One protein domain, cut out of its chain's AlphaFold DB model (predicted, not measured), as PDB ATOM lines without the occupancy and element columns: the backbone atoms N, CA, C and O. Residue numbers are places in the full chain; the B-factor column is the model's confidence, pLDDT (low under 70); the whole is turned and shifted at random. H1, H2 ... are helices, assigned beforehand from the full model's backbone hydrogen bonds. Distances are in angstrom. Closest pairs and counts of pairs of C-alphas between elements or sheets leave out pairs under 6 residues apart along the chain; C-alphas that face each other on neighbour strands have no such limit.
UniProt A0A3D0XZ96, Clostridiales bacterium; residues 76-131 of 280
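This is residues 76 to 131 of the 280 residues of a protein of Clostridiales bacterium (UniProt A0A3D0XZ96). A short helix, H1, sits alone at one end of a long winding link, residues 82 to 99, which leads away to the foot of one long helix, H2; beyond H2 the last stretch, residues 120 to 131, turns over and folds back beside H2, on the side towards H1. The whole is loosely formed, with H1 and H2 apart. The printed part has 56 residues with two named helices, H1 then H2 along the chain, and no named strand; the class is all helix, though the helices hold 26 of the 56 residues, under half. It is loose, with a radius of gyration of the C-alphas of 14.4 A, and flat, its C-alphas spanning 35 by 34 by 17 A.

H1, residues 76 to 81, and H2, residues 100 to 119, are apart, with no C-alpha of the one within 8 A of the other. A long link of 18 residues joins them. In both H1 and H2, every O i to N i+4 pair is within hydrogen-bond range.

H1 begins with C-alpha 76 at (8.316, 53.981, -46.402) and measures 8.8 A from first to last C-alpha. H2 begins with C-alpha 100 at (-16.044, 28.038, -43.175), ends with C-alpha 119 at (-21.374, 53.565, -54.419) and measures 28.4 A. Along H2, y rises from 28.038 at C-alpha 100 to 53.565 at C-alpha 119; the stretch after it, residues 120 to 131, has no named element, and its C-alphas lie 5 to 18 A from the mean of all C-alphas.

The two C-alphas farthest apart are those of Asn 78 and Asp 101, at 37.7 A. The printed part has no cut. The model's mean pLDDT over the printed part is 81.5; 12 residues are under 70, namely 76 to 81, 83, 85, 87 and 89 to 91.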
ATOM      1  N   LYS A  76       9.147  54.801 -47.288       59.66
ATOM      2  CA  LYS A  76       8.316  53.981 -46.402       59.66
ATOM      3  C   LYS A  76       8.089  52.567 -46.951       59.66
ATOM      4  O   LYS A  76       8.181  51.609 -46.194       59.66
ATOM      5  N   THR A  77       7.831  52.428 -48.251       58.88
ATOM      6  CA  THR A  77       7.640  51.128 -48.919       58.88
ATOM      7  C   THR A  77       8.908  50.274 -48.836       58.88
ATOM      8  O   THR A  77       8.825  49.078 -48.572       58.88
ATOM      9  N   ASN A  78      10.082  50.902 -48.963       65.75
ATOM     10  CA  ASN A  78      11.370  50.223 -48.810       65.75
ATOM     11  C   ASN A  78      11.620  49.784 -47.360       65.75
ATOM     12  O   ASN A  78      12.096  48.686 -47.121       65.75
ATOM     13  N   LEU A  79      11.276  50.608 -46.368       67.44
ATOM     14  CA  LEU A  79      11.414  50.212 -44.961       67.44
ATOM     15  C   LEU A  79      10.520  49.010 -44.626       67.44
ATOM     16  O   LEU A  79      10.970  48.084 -43.953       67.44
ATOM     17  N   ILE A  80       9.293  48.981 -45.153       64.38
ATOM     18  CA  ILE A  80       8.381  47.839 -45.000       64.38
ATOM     19  C   ILE A  80       8.982  46.565 -45.623       64.38
ATOM     20  O   ILE A  80       8.883  45.501 -45.013       64.38
ATOM     21  N   SER A  81       9.660  46.650 -46.777       60.16
ATOM     22  CA  SER A  81      10.329  45.486 -47.387       60.16
ATOM     23  C   SER A  81      11.568  45.009 -46.618       60.16
ATOM     24  O   SER A  81      11.937  43.841 -46.728       60.16
ATOM     25  N   PHE A  82      12.166  45.864 -45.781       70.50
ATOM     26  CA  PHE A  82      13.202  45.494 -44.808       70.50
ATOM     27  C   PHE A  82      12.643  44.963 -43.474       70.50
ATOM     28  O   PHE A  82      13.406  44.735 -42.537       70.50
ATOM     29  N   GLY A  83      11.326  44.757 -43.362       63.94
ATOM     30  CA  GLY A  83      10.688  44.222 -42.155       63.94
ATOM     31  C   GLY A  83      10.341  45.272 -41.095       63.94
ATOM     32  O   GLY A  83       9.950  44.907 -39.987       63.94
ATOM     33  N   TYR A  84      10.444  46.569 -41.409       70.75
ATOM     34  CA  TYR A  84       9.969  47.632 -40.519       70.75
ATOM     35  C   TYR A  84       8.440  47.590 -40.413       70.75
ATOM     36  O   TYR A  84       7.728  47.761 -41.404       70.75
ATOM     37  N   GLN A  85       7.935  47.393 -39.195       64.38
ATOM     38  CA  GLN A  85       6.506  47.394 -38.895       64.38
ATOM     39  C   GLN A  85       6.160  48.579 -37.997       64.38
ATOM     40  O   GLN A  85       6.549  48.639 -36.831       64.38
ATOM     41  N   ASP A  86       5.400  49.516 -38.552       71.88
ATOM     42  CA  ASP A  86       4.787  50.601 -37.797       71.88
ATOM     43  C   ASP A  86       3.554  50.054 -37.058       71.88
ATOM     44  O   ASP A  86       2.559  49.679 -37.684       71.88
ATOM     45  N   LYS A  87       3.620  49.984 -35.722       67.38
ATOM     46  CA  LYS A  87       2.525  49.459 -34.888       67.38
ATOM     47  C   LYS A  87       1.262  50.323 -34.952       67.38
ATOM     48  O   LYS A  87       0.185  49.815 -34.652       67.38
ATOM     49  N   GLU A  88       1.370  51.589 -35.356       73.56
ATOM     50  CA  GLU A  88       0.225  52.497 -35.488       73.56
ATOM     51  C   GLU A  88      -0.444  52.403 -36.870       73.56
ATOM     52  O   GLU A  88      -1.570  52.870 -37.049       73.56
ATOM     53  N   LYS A  89       0.221  51.785 -37.860       69.94
ATOM     54  CA  LYS A  89      -0.263  51.648 -39.245       69.94
ATOM     55  C   LYS A  89       0.044  50.248 -39.796       69.94
ATOM     56  O   LYS A  89       0.969  50.111 -40.603       69.94
ATOM     57  N   PRO A  90      -0.716  49.214 -39.388       69.12
ATOM     58  CA  PRO A  90      -0.491  47.851 -39.857       69.12
ATOM     59  C   PRO A  90      -0.675  47.746 -41.377       69.12
ATOM     60  O   PRO A  90      -1.643  48.259 -41.933       69.12
ATOM     61  N   THR A  91       0.255  47.060 -42.047       69.31
ATOM     62  CA  THR A  91       0.244  46.865 -43.510       69.31
ATOM     63  C   THR A  91      -0.867  45.913 -43.966       69.31
ATOM     64  O   THR A  91      -1.431  46.095 -45.039       69.31
ATOM     65  N   TYR A  92      -1.186  44.899 -43.157       72.00
ATOM     66  CA  TYR A  92      -2.289  43.964 -43.380       72.00
ATOM     67  C   TYR A  92      -2.819  43.443 -42.040       72.00
ATOM     68  O   TYR A  92      -2.124  43.493 -41.023       72.00
ATOM     69  N   ILE A  93      -4.046  42.924 -42.043       80.56
ATOM     70  CA  ILE A  93      -4.652  42.238 -40.899       80.56
ATOM     71  C   ILE A  93      -4.977  40.812 -41.343       80.56
ATOM     72  O   ILE A  93      -5.690  40.612 -42.323       80.56
ATOM     73  N   GLY A  94      -4.430  39.820 -40.639       83.31
ATOM     74  CA  GLY A  94      -4.715  38.409 -40.883       83.31
ATOM     75  C   GLY A  94      -5.889  37.933 -40.033       83.31
ATOM     76  O   GLY A  94      -5.842  38.030 -38.808       83.31
ATOM     77  N   PHE A  95      -6.926  37.392 -40.670       85.25
ATOM     78  CA  PHE A  95      -8.048  36.759 -39.979       85.25
ATOM     79  C   PHE A  95      -7.969  35.241 -40.119       85.25
ATOM     80  O   PHE A  95      -7.813  34.715 -41.220       85.25
ATOM     81  N   TYR A  96      -8.125  34.535 -39.000       85.75
ATOM     82  CA  TYR A  96      -8.163  33.077 -38.958       85.75
ATOM     83  C   TYR A  96      -9.523  32.626 -38.440       85.75
ATOM     84  O   TYR A  96      -9.884  32.876 -37.289       85.75
ATOM     85  N   PHE A  97     -10.286  31.959 -39.298       85.69
ATOM     86  CA  PHE A  97     -11.622  31.484 -38.961       85.69
ATOM     87  C   PHE A  97     -11.576  30.035 -38.494       85.69
ATOM     88  O   PHE A  97     -10.912  29.195 -39.098       85.69
ATOM     89  N   LYS A  98     -12.326  29.734 -37.432       83.69
ATOM     90  CA  LYS A  98     -12.506  28.359 -36.941       83.69
ATOM     91  C   LYS A  98     -13.497  27.549 -37.789       83.69
ATOM     92  O   LYS A  98     -13.490  26.327 -37.707       83.69
ATOM     93  N   SER A  99     -14.348  28.212 -38.577       84.19
ATOM     94  CA  SER A  99     -15.347  27.581 -39.445       84.19
ATOM     95  C   SER A  99     -15.437  28.275 -40.804       84.19
ATOM     96  O   SER A  99     -15.204  29.482 -40.921       84.19
ATOM     97  N   PHE A 100     -15.812  27.508 -41.831       83.38
ATOM     98  CA  PHE A 100     -16.044  28.038 -43.175       83.38
ATOM     99  C   PHE A 100     -17.248  28.982 -43.219       83.38
ATOM    100  O   PHE A 100     -17.147  30.040 -43.831       83.38
ATOM    101  N   ASP A 101     -18.326  28.662 -42.499       84.81
ATOM    102  CA  ASP A 101     -19.520  29.515 -42.436       84.81
ATOM    103  C   ASP A 101     -19.203  30.901 -41.859       84.81
ATOM    104  O   ASP A 101     -19.651  31.922 -42.379       84.81
ATOM    105  N   GLY A 102     -18.375  30.951 -40.807       86.81
ATOM    106  CA  GLY A 102     -17.947  32.209 -40.195       86.81
ATOM    107  C   GLY A 102     -17.092  33.048 -41.142       86.81
ATOM    108  O   GLY A 102     -17.290  34.261 -41.232       86.81
ATOM    109  N   LYS A 103     -16.190  32.400 -41.894       89.62
ATOM    110  CA  LYS A 103     -15.417  33.059 -42.953       89.62
ATOM    111  C   LYS A 103     -16.345  33.632 -44.020       89.62
ATOM    112  O   LYS A 103     -16.218  34.797 -44.368       89.62
ATOM    113  N   GLU A 104     -17.283  32.838 -44.529       88.31
ATOM    114  CA  GLU A 104     -18.170  33.255 -45.618       88.31
ATOM    115  C   GLU A 104     -19.093  34.407 -45.207       88.31
ATOM    116  O   GLU A 104     -19.294  35.346 -45.976       88.31
ATOM    117  N   HIS A 105     -19.596  34.400 -43.970       90.12
ATOM    118  CA  HIS A 105     -20.352  35.529 -43.428       90.12
ATOM    119  C   HIS A 105     -19.498  36.803 -43.323       90.12
ATOM    120  O   HIS A 105     -19.970  37.896 -43.634       90.12
ATOM    121  N   PHE A 106     -18.234  36.678 -42.909       90.62
ATOM    122  CA  PHE A 106     -17.310  37.811 -42.844       90.62
ATOM    123  C   PHE A 106     -16.950  38.359 -44.231       90.62
ATOM    124  O   PHE A 106     -16.930  39.573 -44.415       90.62
ATOM    125  N   LEU A 107     -16.726  37.486 -45.216       90.69
ATOM    126  CA  LEU A 107     -16.486  37.895 -46.602       90.69
ATOM    127  C   LEU A 107     -17.692  38.651 -47.172       90.69
ATOM    128  O   LEU A 107     -17.523  39.758 -47.666       90.69
ATOM    129  N   LYS A 108     -18.917  38.146 -46.970       92.50
ATOM    130  CA  LYS A 108     -20.148  38.857 -47.370       92.50
ATOM    131  C   LYS A 108     -20.279  40.233 -46.719       92.50
ATOM    132  O   LYS A 108     -20.789  41.162 -47.343       92.50
ATOM    133  N   PHE A 109     -19.843  40.371 -45.466       92.94
ATOM    134  CA  PHE A 109     -19.801  41.663 -44.787       92.94
ATOM    135  C   PHE A 109     -18.790  42.618 -45.440       92.94
ATOM    136  O   PHE A 109     -19.130  43.779 -45.658       92.94
ATOM    137  N   LEU A 110     -17.584  42.140 -45.771       91.81
ATOM    138  CA  LEU A 110     -16.575  42.936 -46.477       91.81
ATOM    139  C   LEU A 110     -17.056  43.362 -47.864       91.81
ATOM    140  O   LEU A 110     -16.923  44.534 -48.200       91.81
ATOM    141  N   ASP A 111     -17.672  42.453 -48.618       93.38
ATOM    142  CA  ASP A 111     -18.245  42.754 -49.933       93.38
ATOM    143  C   ASP A 111     -19.332  43.825 -49.807       93.38
ATOM    144  O   ASP A 111     -19.256  44.869 -50.442       93.38
ATOM    145  N   SER A 112     -20.266  43.655 -48.863       93.75
ATOM    146  CA  SER A 112     -21.328  44.640 -48.606       93.75
ATOM    147  C   SER A 112     -20.793  46.008 -48.161       93.75
ATOM    148  O   SER A 112     -21.441  47.033 -48.381       93.75
ATOM    149  N   TYR A 113     -19.658  46.044 -47.460       93.31
ATOM    150  CA  TYR A 113     -18.988  47.286 -47.077       93.31
ATOM    151  C   TYR A 113     -18.306  47.939 -48.285       93.31
ATOM    152  O   TYR A 113     -18.458  49.145 -48.486       93.31
ATOM    153  N   ASN A 114     -17.600  47.153 -49.097       93.75
ATOM    154  CA  ASN A 114     -16.928  47.623 -50.304       93.75
ATOM    155  C   ASN A 114     -17.933  48.164 -51.324       93.75
ATOM    156  O   ASN A 114     -17.746  49.283 -51.792       93.75
ATOM    157  N   ASP A 115     -19.040  47.458 -51.560       94.44
ATOM    158  CA  ASP A 115     -20.124  47.893 -52.450       94.44
ATOM    159  C   ASP A 115     -20.669  49.274 -52.048       94.44
ATOM    160  O   ASP A 115     -20.895  50.141 -52.893       94.44
ATOM    161  N   LYS A 116     -20.841  49.518 -50.739       92.50
ATOM    162  CA  LYS A 116     -21.268  50.829 -50.217       92.50
ATOM    163  C   LYS A 116     -20.209  51.905 -50.430       92.50
ATOM    164  O   LYS A 116     -20.539  53.008 -50.850       92.50
ATOM    165  N   MET A 117     -18.943  51.599 -50.153       90.44
ATOM    166  CA  MET A 117     -17.850  52.561 -50.322       90.44
ATOM    167  C   MET A 117     -17.616  52.919 -51.792       90.44
ATOM    168  O   MET A 117     -17.303  54.072 -52.092       90.44
ATOM    169  N   GLU A 118     -17.810  51.970 -52.708       89.94
ATOM    170  CA  GLU A 118     -17.779  52.216 -54.150       89.94
ATOM    171  C   GLU A 118     -18.965  53.066 -54.610       89.94
ATOM    172  O   GLU A 118     -18.760  54.030 -55.354       89.94
ATOM    173  N   ALA A 119     -20.176  52.774 -54.125       89.38
ATOM    174  CA  ALA A 119     -21.374  53.565 -54.419       89.38
ATOM    175  C   ALA A 119     -21.255  55.020 -53.929       89.38
ATOM    176  O   ALA A 119     -21.664  55.944 -54.630       89.38
ATOM    177  N   ASP A 120     -20.624  55.230 -52.771       90.06
ATOM    178  CA  ASP A 120     -20.371  56.553 -52.188       90.06
ATOM    179  C   ASP A 120     -19.155  57.273 -52.814       90.06
ATOM    180  O   ASP A 120     -18.785  58.369 -52.387       90.06
ATOM    181  N   GLY A 121     -18.490  56.669 -53.810       87.12
ATOM    182  CA  GLY A 121     -17.314  57.231 -54.487       87.12
ATOM    183  C   GLY A 121     -16.029  57.246 -53.647       87.12
ATOM    184  O   GLY A 121     -15.009  57.782 -54.087       87.12
ATOM    185  N   ASN A 122     -16.033  56.629 -52.463       87.81
ATOM    186  CA  ASN A 122     -14.908  56.569 -51.528       87.81
ATOM    187  C   ASN A 122     -13.948  55.413 -51.861       87.81
ATOM    188  O   ASN A 122     -13.746  54.497 -51.061       87.81
ATOM    189  N   LYS A 123     -13.304  55.480 -53.032       81.19
ATOM    190  CA  LYS A 123     -12.376  54.436 -53.518       81.19
ATOM    191  C   LYS A 123     -11.198  54.163 -52.576       81.19
ATOM    192  O   LYS A 123     -10.734  53.032 -52.494       81.19
ATOM    193  N   ASP A 124     -10.765  55.163 -51.811       82.44
ATOM    194  CA  ASP A 124      -9.649  55.039 -50.862       82.44
ATOM    195  C   ASP A 124      -9.992  54.204 -49.615       82.44
ATOM    196  O   ASP A 124      -9.103  53.833 -48.848       82.44
ATOM    197  N   LYS A 125     -11.282  53.921 -49.387       83.06
ATOM    198  CA  LYS A 125     -11.775  53.134 -48.246       83.06
ATOM    199  C   LYS A 125     -12.141  51.698 -48.616       83.06
ATOM    200  O   LYS A 125     -12.548  50.956 -47.724       83.06
ATOM    201  N   VAL A 126     -12.011  51.320 -49.888       86.56
ATOM    202  CA  VAL A 126     -12.269  49.956 -50.362       86.56
ATOM    203  C   VAL A 126     -11.200  49.022 -49.804       86.56
ATOM    204  O   VAL A 126      -9.996  49.268 -49.919       86.56
ATOM    205  N   ILE A 127     -11.645  47.946 -49.163       85.94
ATOM    206  CA  ILE A 127     -10.773  46.968 -48.522       85.94
ATOM    207  C   ILE A 127     -10.400  45.906 -49.551       85.94
ATOM    208  O   ILE A 127     -11.238  45.107 -49.967       85.94
ATOM    209  N   ASN A 128      -9.116  45.854 -49.901       85.62
ATOM    210  CA  ASN A 128      -8.555  44.754 -50.678       85.62
ATOM    211  C   ASN A 128      -8.220  43.591 -49.743       85.62
ATOM    212  O   ASN A 128      -7.462  43.758 -48.786       85.62
ATOM    213  N   TYR A 129      -8.766  42.412 -50.024       85.62
ATOM    214  CA  TYR A 129      -8.512  41.206 -49.243       85.62
ATOM    215  C   TYR A 129      -8.118  40.034 -50.150       85.62
ATOM    216  O   TYR A 129      -8.433  40.002 -51.338       85.62
ATOM    217  N   THR A 130      -7.396  39.060 -49.597       84.06
ATOM    218  CA  THR A 130      -6.999  37.835 -50.304       84.06
ATOM    219  C   THR A 130      -7.406  36.624 -49.477       84.06
ATOM    220  O   THR A 130      -6.960  36.468 -48.343       84.06
ATOM    221  N   ASP A 131      -8.240  35.751 -50.046       85.88
ATOM    222  CA  ASP A 131      -8.643  34.498 -49.405       85.88
ATOM    223  C   ASP A 131      -7.791  33.327 -49.908       85.88
ATOM    224  O   ASP A 131      -8.181  32.574 -50.802       85.88
TER     225      ASP A 131